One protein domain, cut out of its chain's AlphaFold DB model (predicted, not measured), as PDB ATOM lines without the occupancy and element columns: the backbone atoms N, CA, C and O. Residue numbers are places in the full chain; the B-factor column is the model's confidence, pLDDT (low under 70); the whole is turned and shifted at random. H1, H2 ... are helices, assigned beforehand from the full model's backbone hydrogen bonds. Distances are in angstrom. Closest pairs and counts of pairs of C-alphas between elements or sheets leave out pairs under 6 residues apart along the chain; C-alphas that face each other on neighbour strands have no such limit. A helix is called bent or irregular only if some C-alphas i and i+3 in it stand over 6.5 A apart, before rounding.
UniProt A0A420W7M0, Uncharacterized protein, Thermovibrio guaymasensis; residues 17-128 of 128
ATOM      1  N   LEU A  17     125.786 195.536 194.113       92.25
ATOM      2  CA  LEU A  17     126.009 196.479 193.026       92.25
ATOM      3  C   LEU A  17     126.901 195.868 191.945       92.25
ATOM      4  O   LEU A  17     127.925 195.238 192.229       92.25
ATOM      5  N   LYS A  18     126.555 196.135 190.686       95.44
ATOM      6  CA  LYS A  18     127.440 195.867 189.551       95.44
ATOM      7  C   LYS A  18     128.711 196.727 189.638       95.44
ATOM      8  O   LYS A  18     128.656 197.825 190.197       95.44
ATOM      9  N   PRO A  19     129.841 196.280 189.067       96.25
ATOM     10  CA  PRO A  19     131.066 197.073 188.953       96.25
ATOM     11  C   PRO A  19     130.856 198.527 188.512       96.25
ATOM     12  O   PRO A  19     131.383 199.441 189.149       96.25
ATOM     13  N   SER A  20     130.048 198.761 187.478       96.75
ATOM     14  CA  SER A  20     129.716 200.107 187.002       96.75
ATOM     15  C   SER A  20     128.986 200.949 188.048       96.75
ATOM     16  O   SER A  20     129.312 202.118 188.228       96.75
ATOM     17  N   GLN A  21     128.051 200.353 188.790       96.44
ATOM     18  CA  GLN A  21     127.296 201.022 189.851       96.44
ATOM     19  C   GLN A  21     128.190 201.365 191.049       96.44
ATOM     20  O   GLN A  21     128.068 202.450 191.616       96.44
ATOM     21  N   GLN A  22     129.121 200.477 191.412       96.19
ATOM     22  CA  GLN A  22     130.122 200.760 192.446       96.19
ATOM     23  C   GLN A  22     131.034 201.922 192.029       96.19
ATOM     24  O   GLN A  22     131.322 202.804 192.840       96.19
ATOM     25  N   PHE A  23     131.425 201.978 190.751       97.19
ATOM     26  CA  PHE A  23     132.183 203.103 190.213       97.19
ATOM     27  C   PHE A  23     131.377 204.410 190.215       97.19
ATOM     28  O   PHE A  23     131.917 205.445 190.599       97.19
ATOM     29  N   SER A  24     130.094 204.385 189.842       96.00
ATOM     30  CA  SER A  24     129.228 205.571 189.909       96.00
ATOM     31  C   SER A  24     129.138 206.130 191.328       96.00
ATOM     32  O   SER A  24     129.282 207.337 191.515       96.00
ATOM     33  N   LEU A  25     128.993 205.259 192.330       95.50
ATOM     34  CA  LEU A  25     129.006 205.666 193.736       95.50
ATOM     35  C   LEU A  25     130.351 206.291 194.137       95.50
ATOM     36  O   LEU A  25     130.388 207.291 194.851       95.50
ATOM     37  N   PHE A  26     131.467 205.725 193.671       96.06
ATOM     38  CA  PHE A  26     132.787 206.314 193.896       96.06
ATOM     39  C   PHE A  26     132.901 207.703 193.260       96.06
ATOM     40  O   PHE A  26     133.385 208.628 193.909       96.06
ATOM     41  N   GLU A  27     132.434 207.869 192.023       95.50
ATOM     42  CA  GLU A  27     132.481 209.151 191.321       95.50
ATOM     43  C   GLU A  27     131.643 210.222 192.038       95.50
ATOM     44  O   GLU A  27     132.084 211.366 192.171       95.50
ATOM     45  N   GLU A  28     130.463 209.855 192.539       94.50
ATOM     46  CA  GLU A  28     129.612 210.721 193.358       94.50
ATOM     47  C   GLU A  28     130.345 211.169 194.630       94.50
ATOM     48  O   GLU A  28     130.527 212.369 194.850       94.50
ATOM     49  N   LYS A  29     130.868 210.218 195.415       94.19
ATOM     50  CA  LYS A  29     131.604 210.521 196.654       94.19
ATOM     51  C   LYS A  29     132.855 211.350 196.390       94.19
ATOM     52  O   LYS A  29     133.184 212.245 197.169       94.19
ATOM     53  N   LEU A  30     133.536 211.101 195.276       93.94
ATOM     54  CA  LEU A  30     134.681 211.887 194.844       93.94
ATOM     55  C   LEU A  30     134.285 213.337 194.534       93.94
ATOM     56  O   LEU A  30     134.966 214.257 194.990       93.94
ATOM     57  N   LYS A  31     133.179 213.560 193.810       91.56
ATOM     58  CA  LYS A  31     132.647 214.908 193.528       91.56
ATOM     59  C   LYS A  31     132.300 215.647 194.818       91.56
ATOM     60  O   LYS A  31     132.747 216.780 195.001       91.56
ATOM     61  N   GLU A  32     131.557 215.007 195.718       91.38
ATOM     62  CA  GLU A  32     131.190 215.571 197.024       91.38
ATOM     63  C   GLU A  32     132.430 215.964 197.829       91.38
ATOM     64  O   GLU A  32     132.560 217.098 198.297       91.38
ATOM     65  N   THR A  33     133.388 215.043 197.917       90.25
ATOM     66  CA  THR A  33     134.608 215.215 198.703       90.25
ATOM     67  C   THR A  33     135.476 216.339 198.138       90.25
ATOM     68  O   THR A  33     135.880 217.232 198.884       90.25
ATOM     69  N   VAL A  34     135.700 216.377 196.820       88.06
ATOM     70  CA  VAL A  34     136.433 217.472 196.161       88.06
ATOM     71  C   VAL A  34     135.745 218.814 196.411       88.06
ATOM     72  O   VAL A  34     136.417 219.801 196.720       88.06
ATOM     73  N   ASN A  35     134.417 218.874 196.312       85.56
ATOM     74  CA  ASN A  35     133.667 220.109 196.526       85.56
ATOM     75  C   ASN A  35     133.751 220.598 197.977       85.56
ATOM     76  O   ASN A  35     133.897 221.806 198.177       85.56
ATOM     77  N   SER A  36     133.777 219.681 198.950       84.38
ATOM     78  CA  SER A  36     133.881 219.996 200.383       84.38
ATOM     79  C   SER A  36     135.208 220.653 200.802       84.38
ATOM     80  O   SER A  36     135.272 221.301 201.846       84.38
ATOM     81  N   LEU A  37     136.268 220.542 199.990       85.00
ATOM     82  CA  LEU A  37     137.571 221.141 200.289       85.00
ATOM     83  C   LEU A  37     137.533 222.681 200.244       85.00
ATOM     84  O   LEU A  37     137.127 223.280 199.236       85.00
ATOM     85  N   LEU A  38     138.048 223.324 201.303       73.62
ATOM     86  CA  LEU A  38     138.094 224.784 201.460       73.62
ATOM     87  C   LEU A  38     138.839 225.456 200.298       73.62
ATOM     88  O   LEU A  38     140.042 225.267 200.118       73.62
ATOM     89  N   GLN A  39     138.140 226.294 199.529       67.06
ATOM     90  CA  GLN A  39     138.690 226.898 198.308       67.06
ATOM     91  C   GLN A  39     139.842 227.882 198.557       67.06
ATOM     92  O   GLN A  39     140.686 228.063 197.683       67.06
ATOM     93  N   LYS A  40     139.898 228.496 199.746       66.12
ATOM     94  CA  LYS A  40     140.906 229.511 200.090       66.12
ATOM     95  C   LYS A  40     142.332 228.950 200.191       66.12
ATOM     96  O   LYS A  40     143.282 229.719 200.150       66.12
ATOM     97  N   ARG A  41     142.504 227.626 200.311       78.62
ATOM     98  CA  ARG A  41     143.828 226.991 200.406       78.62
ATOM     99  C   ARG A  41     144.386 226.662 199.021       78.62
ATOM    100  O   ARG A  41     143.757 225.951 198.236       78.62
ATOM    101  N   THR A  42     145.611 227.110 198.750       73.31
ATOM    102  CA  THR A  42     146.299 226.943 197.457       73.31
ATOM    103  C   THR A  42     146.399 225.481 197.016       73.31
ATOM    104  O   THR A  42     146.157 225.171 195.852       73.31
ATOM    105  N   THR A  43     146.673 224.559 197.943       77.56
ATOM    106  CA  THR A  43     146.773 223.120 197.641       77.56
ATOM    107  C   THR A  43     145.425 222.506 197.242       77.56
ATOM    108  O   THR A  43     145.373 221.676 196.337       77.56
ATOM    109  N   ASN A  44     144.315 222.962 197.834       82.44
ATOM    110  CA  ASN A  44     142.963 222.544 197.437       82.44
ATOM    111  C   ASN A  44     142.612 223.066 196.041       82.44
ATOM    112  O   ASN A  44     142.038 222.337 195.230       82.44
ATOM    113  N   ARG A  45     142.984 224.317 195.739       80.62
ATOM    114  CA  ARG A  45     142.798 224.909 194.407       80.62
ATOM    115  C   ARG A  45     143.584 224.144 193.342       80.62
ATOM    116  O   ARG A  45     143.023 223.836 192.294       80.62
ATOM    117  N   ALA A  46     144.839 223.799 193.626       81.75
ATOM    118  CA  ALA A  46     145.670 223.001 192.729       81.75
ATOM    119  C   ALA A  46     145.037 221.630 192.445       81.75
ATOM    120  O   ALA A  46     144.893 221.256 191.283       81.75
ATOM    121  N   LEU A  47     144.573 220.921 193.481       84.62
ATOM    122  CA  LEU A  47     143.880 219.643 193.302       84.62
ATOM    123  C   LEU A  47     142.603 219.791 192.462       84.62
ATOM    124  O   LEU A  47     142.394 219.021 191.527       84.62
ATOM    125  N   LYS A  48     141.768 220.798 192.746       83.50
ATOM    126  CA  LYS A  48     140.549 221.075 191.966       83.50
ATOM    127  C   LYS A  48     140.866 221.338 190.495       83.50
ATOM    128  O   LYS A  48     140.183 220.800 189.627       83.50
ATOM    129  N   GLU A  49     141.915 222.103 190.204       84.31
ATOM    130  CA  GLU A  49     142.371 222.350 188.833       84.31
ATOM    131  C   GLU A  49     142.880 221.078 188.147       84.31
ATOM    132  O   GLU A  49     142.520 220.821 186.997       84.31
ATOM    133  N   VAL A  50     143.660 220.243 188.838       84.75
ATOM    134  CA  VAL A  50     144.120 218.947 188.305       84.75
ATOM    135  C   VAL A  50     142.928 218.044 187.979       84.75
ATOM    136  O   VAL A  50     142.847 217.503 186.869       84.75
ATOM    137  N   MET A  51     141.964 217.946 188.896       87.56
ATOM    138  CA  MET A  51     140.726 217.197 188.682       87.56
ATOM    139  C   MET A  51     139.933 217.752 187.497       87.56
ATOM    140  O   MET A  51     139.517 216.987 186.628       87.56
ATOM    141  N   LYS A  52     139.793 219.081 187.401       85.81
ATOM    142  CA  LYS A  52     139.087 219.769 186.310       85.81
ATOM    143  C   LYS A  52     139.726 219.517 184.944       85.81
ATOM    144  O   LYS A  52     139.013 219.246 183.982       85.81
ATOM    145  N   ARG A  53     141.056 219.604 184.852       82.94
ATOM    146  CA  ARG A  53     141.797 219.510 183.582       82.94
ATOM    147  C   ARG A  53     141.971 218.077 183.095       82.94
ATOM    148  O   ARG A  53     141.839 217.821 181.899       82.94
ATOM    149  N   LYS A  54     142.330 217.155 183.993       82.38
ATOM    150  CA  LYS A  54     142.736 215.787 183.629       82.38
ATOM    151  C   LYS A  54     141.948 214.718 184.379       82.38
ATOM    152  O   LYS A  54     141.496 213.774 183.733       82.38
ATOM    153  N   GLY A  55     141.705 214.902 185.677       84.25
ATOM    154  CA  GLY A  55     141.061 213.887 186.520       84.25
ATOM    155  C   GLY A  55     139.689 213.439 186.011       84.25
ATOM    156  O   GLY A  55     139.472 212.249 185.825       84.25
ATOM    157  N   TRP A  56     138.776 214.354 185.663       89.69
ATOM    158  CA  TRP A  56     137.450 213.960 185.149       89.69
ATOM    159  C   TRP A  56     137.506 213.254 183.793       89.69
ATOM    160  O   TRP A  56     136.688 212.382 183.506       89.69
ATOM    161  N   LYS A  57     138.475 213.609 182.942       90.62
ATOM    162  CA  LYS A  57     138.675 212.926 181.658       90.62
ATOM    163  C   LYS A  57     139.181 211.502 181.876       90.62
ATOM    164  O   LYS A  57     138.768 210.595 181.160       90.62
ATOM    165  N   GLU A  58     140.065 211.315 182.845       90.06
ATOM    166  CA  GLU A  58     140.565 210.006 183.255       90.06
ATOM    167  C   GLU A  58     139.469 209.152 183.893       90.06
ATOM    168  O   GLU A  58     139.260 208.021 183.464       90.06
ATOM    169  N   LEU A  59     138.672 209.721 184.798       93.19
ATOM    170  CA  LEU A  59     137.531 209.036 185.407       93.19
ATOM    171  C   LEU A  59     136.523 208.550 184.367       93.19
ATOM    172  O   LEU A  59     136.070 207.419 184.462       93.19
ATOM    173  N   LYS A  60     136.252 209.327 183.311       93.50
ATOM    174  CA  LYS A  60     135.420 208.863 182.183       93.50
ATOM    175  C   LYS A  60     136.020 207.667 181.437       93.50
ATOM    176  O   LYS A  60     135.281 206.860 180.875       93.50
ATOM    177  N   LYS A  61     137.351 207.542 181.371       94.06
ATOM    178  CA  LYS A  61     137.999 206.353 180.785       94.06
ATOM    179  C   LYS A  61     137.841 205.148 181.707       94.06
ATOM    180  O   LYS A  61     137.474 204.079 181.226       94.06
ATOM    181  N   ILE A  62     138.071 205.343 183.003       95.12
ATOM    182  CA  ILE A  62     137.898 204.326 184.046       95.12
ATOM    183  C   ILE A  62     136.438 203.838 184.063       95.12
ATOM    184  O   ILE A  62     136.196 202.637 184.005       95.12
ATOM    185  N   GLU A  63     135.460 204.743 183.994       95.94
ATOM    186  CA  GLU A  63     134.025 204.432 183.931       95.94
ATOM    187  C   GLU A  63     133.696 203.436 182.811       95.94
ATOM    188  O   GLU A  63     133.015 202.432 183.026       95.94
ATOM    189  N   LYS A  64     134.216 203.683 181.600       95.56
ATOM    190  CA  LYS A  64     134.004 202.795 180.449       95.56
ATOM    191  C   LYS A  64     134.562 201.394 180.692       95.56
ATOM    192  O   LYS A  64     133.977 200.434 180.201       95.56
ATOM    193  N   LYS A  65     135.668 201.268 181.431       95.88
ATOM    194  CA  LYS A  65     136.259 199.972 181.798       95.88
ATOM    195  C   LYS A  65     135.361 199.233 182.789       95.88
ATOM    196  O   LYS A  65     134.988 198.096 182.531       95.88
ATOM    197  N   PHE A  66     134.897 199.908 183.841       95.81
ATOM    198  CA  PHE A  66     133.987 199.303 184.822       95.81
ATOM    199  C   PHE A  66     132.637 198.881 184.226       95.81
ATOM    200  O   PHE A  66     132.104 197.858 184.637       95.81
ATOM    201  N   LYS A  67     132.126 199.581 183.201       96.25
ATOM    202  CA  LYS A  67     130.956 199.116 182.427       96.25
ATOM    203  C   LYS A  67     131.202 197.787 181.711       96.25
ATOM    204  O   LYS A  67     130.297 196.964 181.661       96.25
ATOM    205  N   LYS A  68     132.408 197.550 181.184       95.25
ATOM    206  CA  LYS A  68     132.765 196.249 180.588       95.25
ATOM    207  C   LYS A  68     132.853 195.150 181.644       95.25
ATOM    208  O   LYS A  68     132.449 194.023 181.392       95.25
ATOM    209  N   PHE A  69     133.328 195.483 182.841       95.19
ATOM    210  CA  PHE A  69     133.459 194.517 183.931       95.19
ATOM    211  C   PHE A  69     132.119 194.018 184.486       95.19
ATOM    212  O   PHE A  69     132.090 193.013 185.192       95.19
ATOM    213  N   ASP A  70     130.996 194.654 184.145       95.44
ATOM    214  CA  ASP A  70     129.666 194.171 184.530       95.44
ATOM    215  C   ASP A  70     129.364 192.764 184.000       95.44
ATOM    216  O   ASP A  70     128.639 192.016 184.659       95.44
ATOM    217  N   SER A  71     129.923 192.399 182.840       94.75
ATOM    218  CA  SER A  71     129.764 191.076 182.226       94.75
ATOM    219  C   SER A  71     130.866 190.084 182.602       94.75
ATOM    220  O   SER A  71     130.858 188.962 182.105       94.75
ATOM    221  N   TYR A  72     131.829 190.476 183.443       94.50
ATOM    222  CA  TYR A  72     132.935 189.596 183.819       94.50
ATOM    223  C   TYR A  72     132.473 188.470 184.767       94.50
ATOM    224  O   TYR A  72     131.447 188.606 185.458       94.50
ATOM    225  N   PRO A  73     133.251 187.372 184.859       94.94
ATOM    226  CA  PRO A  73     133.010 186.293 185.811       94.94
ATOM    227  C   PRO A  73     132.876 186.781 187.259       94.94
ATOM    228  O   PRO A  73     133.302 187.881 187.633       94.94
ATOM    229  N   LEU A  74     132.251 185.957 188.102       92.44
ATOM    230  CA  LEU A  74     131.968 186.308 189.495       92.44
ATOM    231  C   LEU A  74     133.253 186.612 190.284       92.44
ATOM    232  O   LEU A  74     133.256 187.497 191.136       92.44
ATOM    233  N   GLU A  75     134.338 185.911 189.984       92.81
ATOM    234  CA  GLU A  75     135.663 186.039 190.590       92.81
ATOM    235  C   GLU A  75     136.224 187.449 190.381       92.81
ATOM    236  O   GLU A  75     136.571 188.135 191.345       92.81
ATOM    237  N   ALA A  76     136.212 187.932 189.136       93.44
ATOM    238  CA  ALA A  76     136.619 189.292 188.801       93.44
ATOM    239  C   ALA A  76     135.733 190.335 189.500       93.44
ATOM    240  O   ALA A  76     136.227 191.310 190.071       93.44
ATOM    241  N   ARG A  77     134.414 190.109 189.537       92.88
ATOM    242  CA  ARG A  77     133.479 191.014 190.226       92.88
ATOM    243  C   ARG A  77     133.690 191.039 191.746       92.88
ATOM    244  O   ARG A  77     133.564 192.103 192.350       92.88
ATOM    245  N   LYS A  78     134.086 189.920 192.366       92.56
ATOM    246  CA  LYS A  78     134.491 189.861 193.786       92.56
ATOM    247  C   LYS A  78     135.752 190.683 194.056       92.56
ATOM    248  O   LYS A  78     135.816 191.373 195.073       92.56
ATOM    249  N   VAL A  79     136.735 190.653 193.151       94.12
ATOM    250  CA  VAL A  79     137.928 191.514 193.247       94.12
ATOM    251  C   VAL A  79     137.517 192.985 193.231       94.12
ATOM    252  O   VAL A  79     137.926 193.741 194.110       94.12
ATOM    253  N   ILE A  80     136.654 193.377 192.292       95.50
ATOM    254  CA  ILE A  80     136.141 194.750 192.190       95.50
ATOM    255  C   ILE A  80     135.411 195.177 193.468       95.50
ATOM    256  O   ILE A  80     135.671 196.263 193.985       95.50
ATOM    257  N   TYR A  81     134.558 194.308 194.013       94.00
ATOM    258  CA  TYR A  81     133.900 194.547 195.296       94.00
ATOM    259  C   TYR A  81     134.910 194.853 196.411       94.00
ATOM    260  O   TYR A  81     134.775 195.859 197.107       94.00
ATOM    261  N   ASN A  82     135.949 194.027 196.560       93.50
ATOM    262  CA  ASN A  82     136.968 194.228 197.592       93.50
ATOM    263  C   ASN A  82     137.738 195.541 197.390       93.50
ATOM    264  O   ASN A  82     138.075 196.225 198.360       93.50
ATOM    265  N   VAL A  83     137.989 195.913 196.135       95.88
ATOM    266  CA  VAL A  83     138.647 197.172 195.769       95.88
ATOM    267  C   VAL A  83     137.814 198.366 196.221       95.88
ATOM    268  O   VAL A  83     138.326 199.214 196.955       95.88
ATOM    269  N   PHE A  84     136.531 198.423 195.856       96.12
ATOM    270  CA  PHE A  84     135.667 199.530 196.268       96.12
ATOM    271  C   PHE A  84     135.403 199.536 197.769       96.12
ATOM    272  O   PHE A  84     135.430 200.604 198.375       96.12
ATOM    273  N   TYR A  85     135.239 198.369 198.393       94.25
ATOM    274  CA  TYR A  85     135.124 198.264 199.846       94.25
ATOM    275  C   TYR A  85     136.307 198.942 200.547       94.25
ATOM    276  O   TYR A  85     136.116 199.777 201.431       94.25
ATOM    277  N   ARG A  86     137.535 198.657 200.095       94.62
ATOM    278  CA  ARG A  86     138.750 199.273 200.641       94.62
ATOM    279  C   ARG A  86     138.823 200.775 200.364       94.62
ATOM    280  O   ARG A  86     139.260 201.527 201.233       94.62
ATOM    281  N   ILE A  87     138.409 201.218 199.176       96.69
ATOM    282  CA  ILE A  87     138.354 202.645 198.823       96.69
ATOM    283  C   ILE A  87     137.402 203.392 199.762       96.69
ATOM    284  O   ILE A  87     137.785 204.426 200.306       96.69
ATOM    285  N   PHE A  88     136.197 202.873 200.002       95.38
ATOM    286  CA  PHE A  88     135.227 203.537 200.877       95.38
ATOM    287  C   PHE A  88     135.604 203.455 202.356       95.38
ATOM    288  O   PHE A  88     135.425 204.434 203.072       95.38
ATOM    289  N   GLN A  89     136.215 202.357 202.807       93.31
ATOM    290  CA  GLN A  89     136.772 202.281 204.161       93.31
ATOM    291  C   GLN A  89     137.842 203.359 204.397       93.31
ATOM    292  O   GLN A  89     137.880 203.987 205.451       93.31
ATOM    293  N   ARG A  90     138.707 203.608 203.404       94.81
ATOM    294  CA  ARG A  90     139.713 204.677 203.484       94.81
ATOM    295  C   ARG A  90     139.099 206.071 203.442       94.81
ATOM    296  O   ARG A  90     139.632 206.962 204.089       94.81
ATOM    297  N   LEU A  91     138.002 206.254 202.705       95.06
ATOM    298  CA  LEU A  91     137.260 207.515 202.728       95.06
ATOM    299  C   LEU A  91     136.721 207.790 204.130       95.06
ATOM    300  O   LEU A  91     136.891 208.891 204.637       95.06
ATOM    301  N   ASP A  92     136.101 206.789 204.754       92.69
ATOM    302  CA  ASP A  92     135.562 206.906 206.108       92.69
ATOM    303  C   ASP A  92     136.654 207.308 207.108       92.69
ATOM    304  O   ASP A  92     136.494 208.264 207.864       92.69
ATOM    305  N   TRP A  93     137.826 206.675 207.026       92.75
ATOM    306  CA  TRP A  93     138.980 207.062 207.837       92.75
ATOM    307  C   TRP A  93     139.456 208.496 207.548       92.75
ATOM    308  O   TRP A  93     139.642 209.279 208.477       92.75
ATOM    309  N   ALA A  94     139.571 208.877 206.272       93.44
ATOM    310  CA  ALA A  94     139.974 210.225 205.872       93.44
ATOM    311  C   ALA A  94     138.989 211.311 206.332       93.44
ATOM    312  O   ALA A  94     139.397 212.427 206.645       93.44
ATOM    313  N   LEU A  95     137.689 211.012 206.384       90.62
ATOM    314  CA  LEU A  95     136.672 211.937 206.888       90.62
ATOM    315  C   LEU A  95     136.756 212.123 208.408       90.62
ATOM    316  O   LEU A  95     136.410 213.200 208.898       90.62
ATOM    317  N   ASN A  96     137.239 211.109 209.127       90.88
ATOM    318  CA  ASN A  96     137.311 211.071 210.587       90.88
ATOM    319  C   ASN A  96     138.696 211.442 211.160       90.88
ATOM    320  O   ASN A  96     138.858 211.451 212.378       90.88
ATOM    321  N   SER A  97     139.688 211.808 210.341       89.56
ATOM    322  CA  SER A  97     141.068 212.083 210.793       89.56
ATOM    323  C   SER A  97     141.292 213.468 211.430       89.56
ATOM    324  O   SER A  97     142.408 213.988 211.465       89.56
ATOM    325  N   GLY A  98     140.238 214.093 211.966       90.00
ATOM    326  CA  GLY A  98     140.337 215.319 212.764       90.00
ATOM    327  C   GLY A  98     141.079 216.457 212.053       90.00
ATOM    328  O   GLY A  98     140.649 216.932 210.999       90.00
ATOM    329  N   SER A  99     142.196 216.908 212.631       88.00
ATOM    330  CA  SER A  99     143.031 217.986 212.080       88.00
ATOM    331  C   SER A  99     143.696 217.635 210.745       88.00
ATOM    332  O   SER A  99     144.002 218.539 209.965       88.00
ATOM    333  N   GLU A 100     143.890 216.347 210.452       90.75
ATOM    334  CA  GLU A 100     144.533 215.855 209.225       90.75
ATOM    335  C   GLU A 100     143.537 215.565 208.097       90.75
ATOM    336  O   GLU A 100     143.951 215.292 206.968       90.75
ATOM    337  N   ARG A 101     142.229 215.711 208.355       89.94
ATOM    338  CA  ARG A 101     141.135 215.421 207.411       89.94
ATOM    339  C   ARG A 101     141.390 215.919 205.998       89.94
ATOM    340  O   ARG A 101     141.144 215.216 205.023       89.94
ATOM    341  N   GLU A 102     141.876 217.147 205.858       88.69
ATOM    342  CA  GLU A 102     142.128 217.712 204.535       88.69
ATOM    343  C   GLU A 102     143.259 216.992 203.785       88.69
ATOM    344  O   GLU A 102     143.157 216.789 202.574       88.69
ATOM    345  N   ILE A 103     144.340 216.640 204.479       91.25
ATOM    346  CA  ILE A 103     145.470 215.916 203.892       91.25
ATOM    347  C   ILE A 103     145.004 214.517 203.500       91.25
ATOM    348  O   ILE A 103     145.196 214.112 202.353       91.25
ATOM    349  N   GLU A 104     144.297 213.838 204.398       94.50
ATOM    350  CA  GLU A 104     143.839 212.475 204.152       94.50
ATOM    351  C   GLU A 104     142.811 212.378 203.032       94.50
ATOM    352  O   GLU A 104     142.858 211.457 202.220       94.50
ATOM    353  N   ILE A 105     141.939 213.377 202.887       93.12
ATOM    354  CA  ILE A 105     141.052 213.468 201.727       93.12
ATOM    355  C   ILE A 105     141.859 213.564 200.425       93.12
ATOM    356  O   ILE A 105     141.534 212.886 199.450       93.12
ATOM    357  N   LYS A 106     142.914 214.389 200.374       91.94
ATOM    358  CA  LYS A 106     143.745 214.523 199.161       91.94
ATOM    359  C   LYS A 106     144.430 213.205 198.822       91.94
ATOM    360  O   LYS A 106     144.417 212.807 197.657       91.94
ATOM    361  N   VAL A 107     144.987 212.534 199.831       94.25
ATOM    362  CA  VAL A 107     145.625 211.218 199.694       94.25
ATOM    363  C   VAL A 107     144.612 210.177 199.230       94.25
ATOM    364  O   VAL A 107     144.899 209.399 198.320       94.25
ATOM    365  N   TRP A 108     143.408 210.173 199.798       96.00
ATOM    366  CA  TRP A 108     142.335 209.283 199.377       96.00
ATOM    367  C   TRP A 108     141.979 209.489 197.901       96.00
ATOM    368  O   TRP A 108     141.903 208.507 197.162       96.00
ATOM    369  N   ILE A 109     141.827 210.739 197.449       93.50
ATOM    370  CA  ILE A 109     141.503 211.060 196.051       93.50
ATOM    371  C   ILE A 109     142.561 210.493 195.104       93.50
ATOM    372  O   ILE A 109     142.227 209.742 194.187       93.50
ATOM    373  N   THR A 110     143.831 210.843 195.314       92.00
ATOM    374  CA  THR A 110     144.911 210.458 194.394       92.00
ATOM    375  C   THR A 110     145.161 208.953 194.427       92.00
ATOM    376  O   THR A 110     145.150 208.301 193.383       92.00
ATOM    377  N   SER A 111     145.283 208.371 195.623       95.19
ATOM    378  CA  SER A 111     145.570 206.942 195.775       95.19
ATOM    379  C   SER A 111     144.431 206.041 195.297       95.19
ATOM    380  O   SER A 111     144.698 204.937 194.821       95.19
ATOM    381  N   SER A 112     143.173 206.489 195.382       96.44
ATOM    382  CA  SER A 112     142.032 205.716 194.876       96.44
ATOM    383  C   SER A 112     142.032 205.648 193.352       96.44
ATOM    384  O   SER A 112     141.831 204.569 192.802       96.44
ATOM    385  N   ILE A 113     142.307 206.761 192.662       94.69
ATOM    386  CA  ILE A 113     142.377 206.784 191.191       94.69
ATOM    387  C   ILE A 113     143.526 205.893 190.701       94.69
ATOM    388  O   ILE A 113     143.314 205.024 189.850       94.69
ATOM    389  N   ASP A 114     144.713 206.026 191.298       94.56
ATOM    390  CA  ASP A 114     145.867 205.180 190.970       94.56
ATOM    391  C   ASP A 114     145.577 203.696 191.214       94.56
ATOM    392  O   ASP A 114     145.960 202.832 190.418       94.56
ATOM    393  N   TYR A 115     144.885 203.381 192.311       96.19
ATOM    394  CA  TYR A 115     144.530 202.006 192.634       96.19
ATOM    395  C   TYR A 115     143.538 201.420 191.627       96.19
ATOM    396  O   TYR A 115     143.745 200.297 191.168       96.19
ATOM    397  N   LEU A 116     142.518 202.182 191.220       97.19
ATOM    398  CA  LEU A 116     141.563 201.752 190.197       97.19
ATOM    399  C   LEU A 116     142.250 201.474 188.856       97.19
ATOM    400  O   LEU A 116     141.961 200.455 188.235       97.19
ATOM    401  N   ASN A 117     143.200 202.313 188.436       95.94
ATOM    402  CA  ASN A 117     143.981 202.071 187.219       95.94
ATOM    403  C   ASN A 117     144.801 200.774 187.297       95.94
ATOM    404  O   ASN A 117     144.815 199.992 186.343       95.94
ATOM    405  N   LYS A 118     145.457 200.511 188.436       96.44
ATOM    406  CA  LYS A 118     146.205 199.260 188.654       96.44
ATOM    407  C   LYS A 118     145.288 198.039 188.597       96.44
ATOM    408  O   LYS A 118     145.634 197.047 187.963       96.44
ATOM    409  N   VAL A 119     144.121 198.123 189.231       96.00
ATOM    410  CA  VAL A 119     143.120 197.048 189.237       96.00
ATOM    411  C   VAL A 119     142.574 196.798 187.838       96.00
ATOM    412  O   VAL A 119     142.476 195.642 187.444       96.00
ATOM    413  N   ILE A 120     142.266 197.852 187.073       96.38
ATOM    414  CA  ILE A 120     141.847 197.719 185.671       96.38
ATOM    415  C   ILE A 120     142.885 196.922 184.893       96.38
ATOM    416  O   ILE A 120     142.514 195.945 184.256       96.38
ATOM    417  N   LYS A 121     144.166 197.296 184.986       95.69
ATOM    418  CA  LYS A 121     145.236 196.595 184.270       95.69
ATOM    419  C   LYS A 121     145.273 195.108 184.631       95.69
ATOM    420  O   LYS A 121     145.238 194.272 183.745       95.69
ATOM    421  N   ILE A 122     145.250 194.785 185.926       95.12
ATOM    422  CA  ILE A 122     145.246 193.391 186.397       95.12
ATOM    423  C   ILE A 122     144.030 192.624 185.860       95.12
ATOM    424  O   ILE A 122     144.164 191.481 185.436       95.12
ATOM    425  N   LEU A 123     142.839 193.225 185.877       94.62
ATOM    426  CA  LEU A 123     141.627 192.563 185.394       94.62
ATOM    427  C   LEU A 123     141.634 192.365 183.878       94.62
ATOM    428  O   LEU A 123     141.159 191.336 183.412       94.62
ATOM    429  N   GLU A 124     142.172 193.315 183.117       93.31
ATOM    430  CA  GLU A 124     142.341 193.163 181.670       93.31
ATOM    431  C   GLU A 124     143.385 192.089 181.341       93.31
ATOM    432  O   GLU A 124     143.128 191.267 180.475       93.31
ATOM    433  N   ASP A 125     144.486 192.002 182.089       93.75
ATOM    434  CA  ASP A 125     145.521 190.982 181.865       93.75
ATOM    435  C   ASP A 125     145.034 189.547 182.175       93.75
ATOM    436  O   ASP A 125     145.587 188.583 181.653       93.75
ATOM    437  N   ASN A 126     144.020 189.383 183.037       91.56
ATOM    438  CA  ASN A 126     143.530 188.064 183.476       91.56
ATOM    439  C   ASN A 126     142.194 187.634 182.844       91.56
ATOM    440  O   ASN A 126     141.873 186.448 182.861       91.56
ATOM    441  N   TYR A 127     141.390 188.580 182.355       86.44
ATOM    442  CA  TYR A 127     140.019 188.323 181.887       86.44
ATOM    443  C   TYR A 127     139.650 189.090 180.603       86.44
ATOM    444  O   TYR A 127     138.500 189.001 180.170       86.44
ATOM    445  N   GLY A 128     140.557 189.921 180.073       72.06
ATOM    446  CA  GLY A 128     140.341 190.778 178.901       72.06
ATOM    447  C   GLY A 128     140.721 190.139 177.575       72.06
ATOM    448  O   GLY A 128     141.448 189.123 177.576       72.06
TER     449      GLY A 128
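What this domain is: This is residues 17 to 128 of the 128 residues of an uncharacterized protein of Thermovibrio guaymasensis (UniProt A0A420W7M0). The longest helix, H4, folds back along H3 as a hairpin, and H1 completes an elongated three-helix bundle; bent H2 arches over it, H2b packing on H1 and H4, H2a farther out. The 112 printed residues hold four named helices, H1 to H4, all helix, compact, radius of gyration of the C-alphas 14.5 A, spans 46 by 28 by 20 A.

How they stand to each other: H4, residues 98 to 127, touches H3, residues 74 to 96, opposite ways at a shallow tilt of 10 degrees; the closest C-alphas, Ala 94 and Glu 104, are 4.8 A apart. H1, residues 19 to 36, touches H3 with residues 19 to 26 alone, the same way; the closest C-alphas, Pro 19 and Ile 80, are 6.5 A apart. H2, residues 42 to 69, assigned as one helix by its hydrogen bonds, is bent: C-alphas 53 and 56 are 7.2 A apart. H2b, residues 56 to 69, touches H4 with residues 59 to 65 alone; the closest C-alphas, Lys 65 and Ile 120, are 7.2 A apart. Every O i to N i+4 pair is within hydrogen-bond range in H1, H2a, residues 42 to 53, H2b and H3; in H4, 24 of 26.

Where its parts are: H4, 41.0 A long from first to last C-alpha, is irregular, C-alphas 99 and 102 being 7.6 A apart, and it ends at Tyr 127, with C-alpha 127 at (140.019, 188.323, 181.887). H3 is 33.0 A long; H1, 25.8 A, begins at (131.066, 197.073, 188.953).

The domain as a whole: The printed part has no cut; its three links are tight. Residues 39 to 40 have pLDDT under 70.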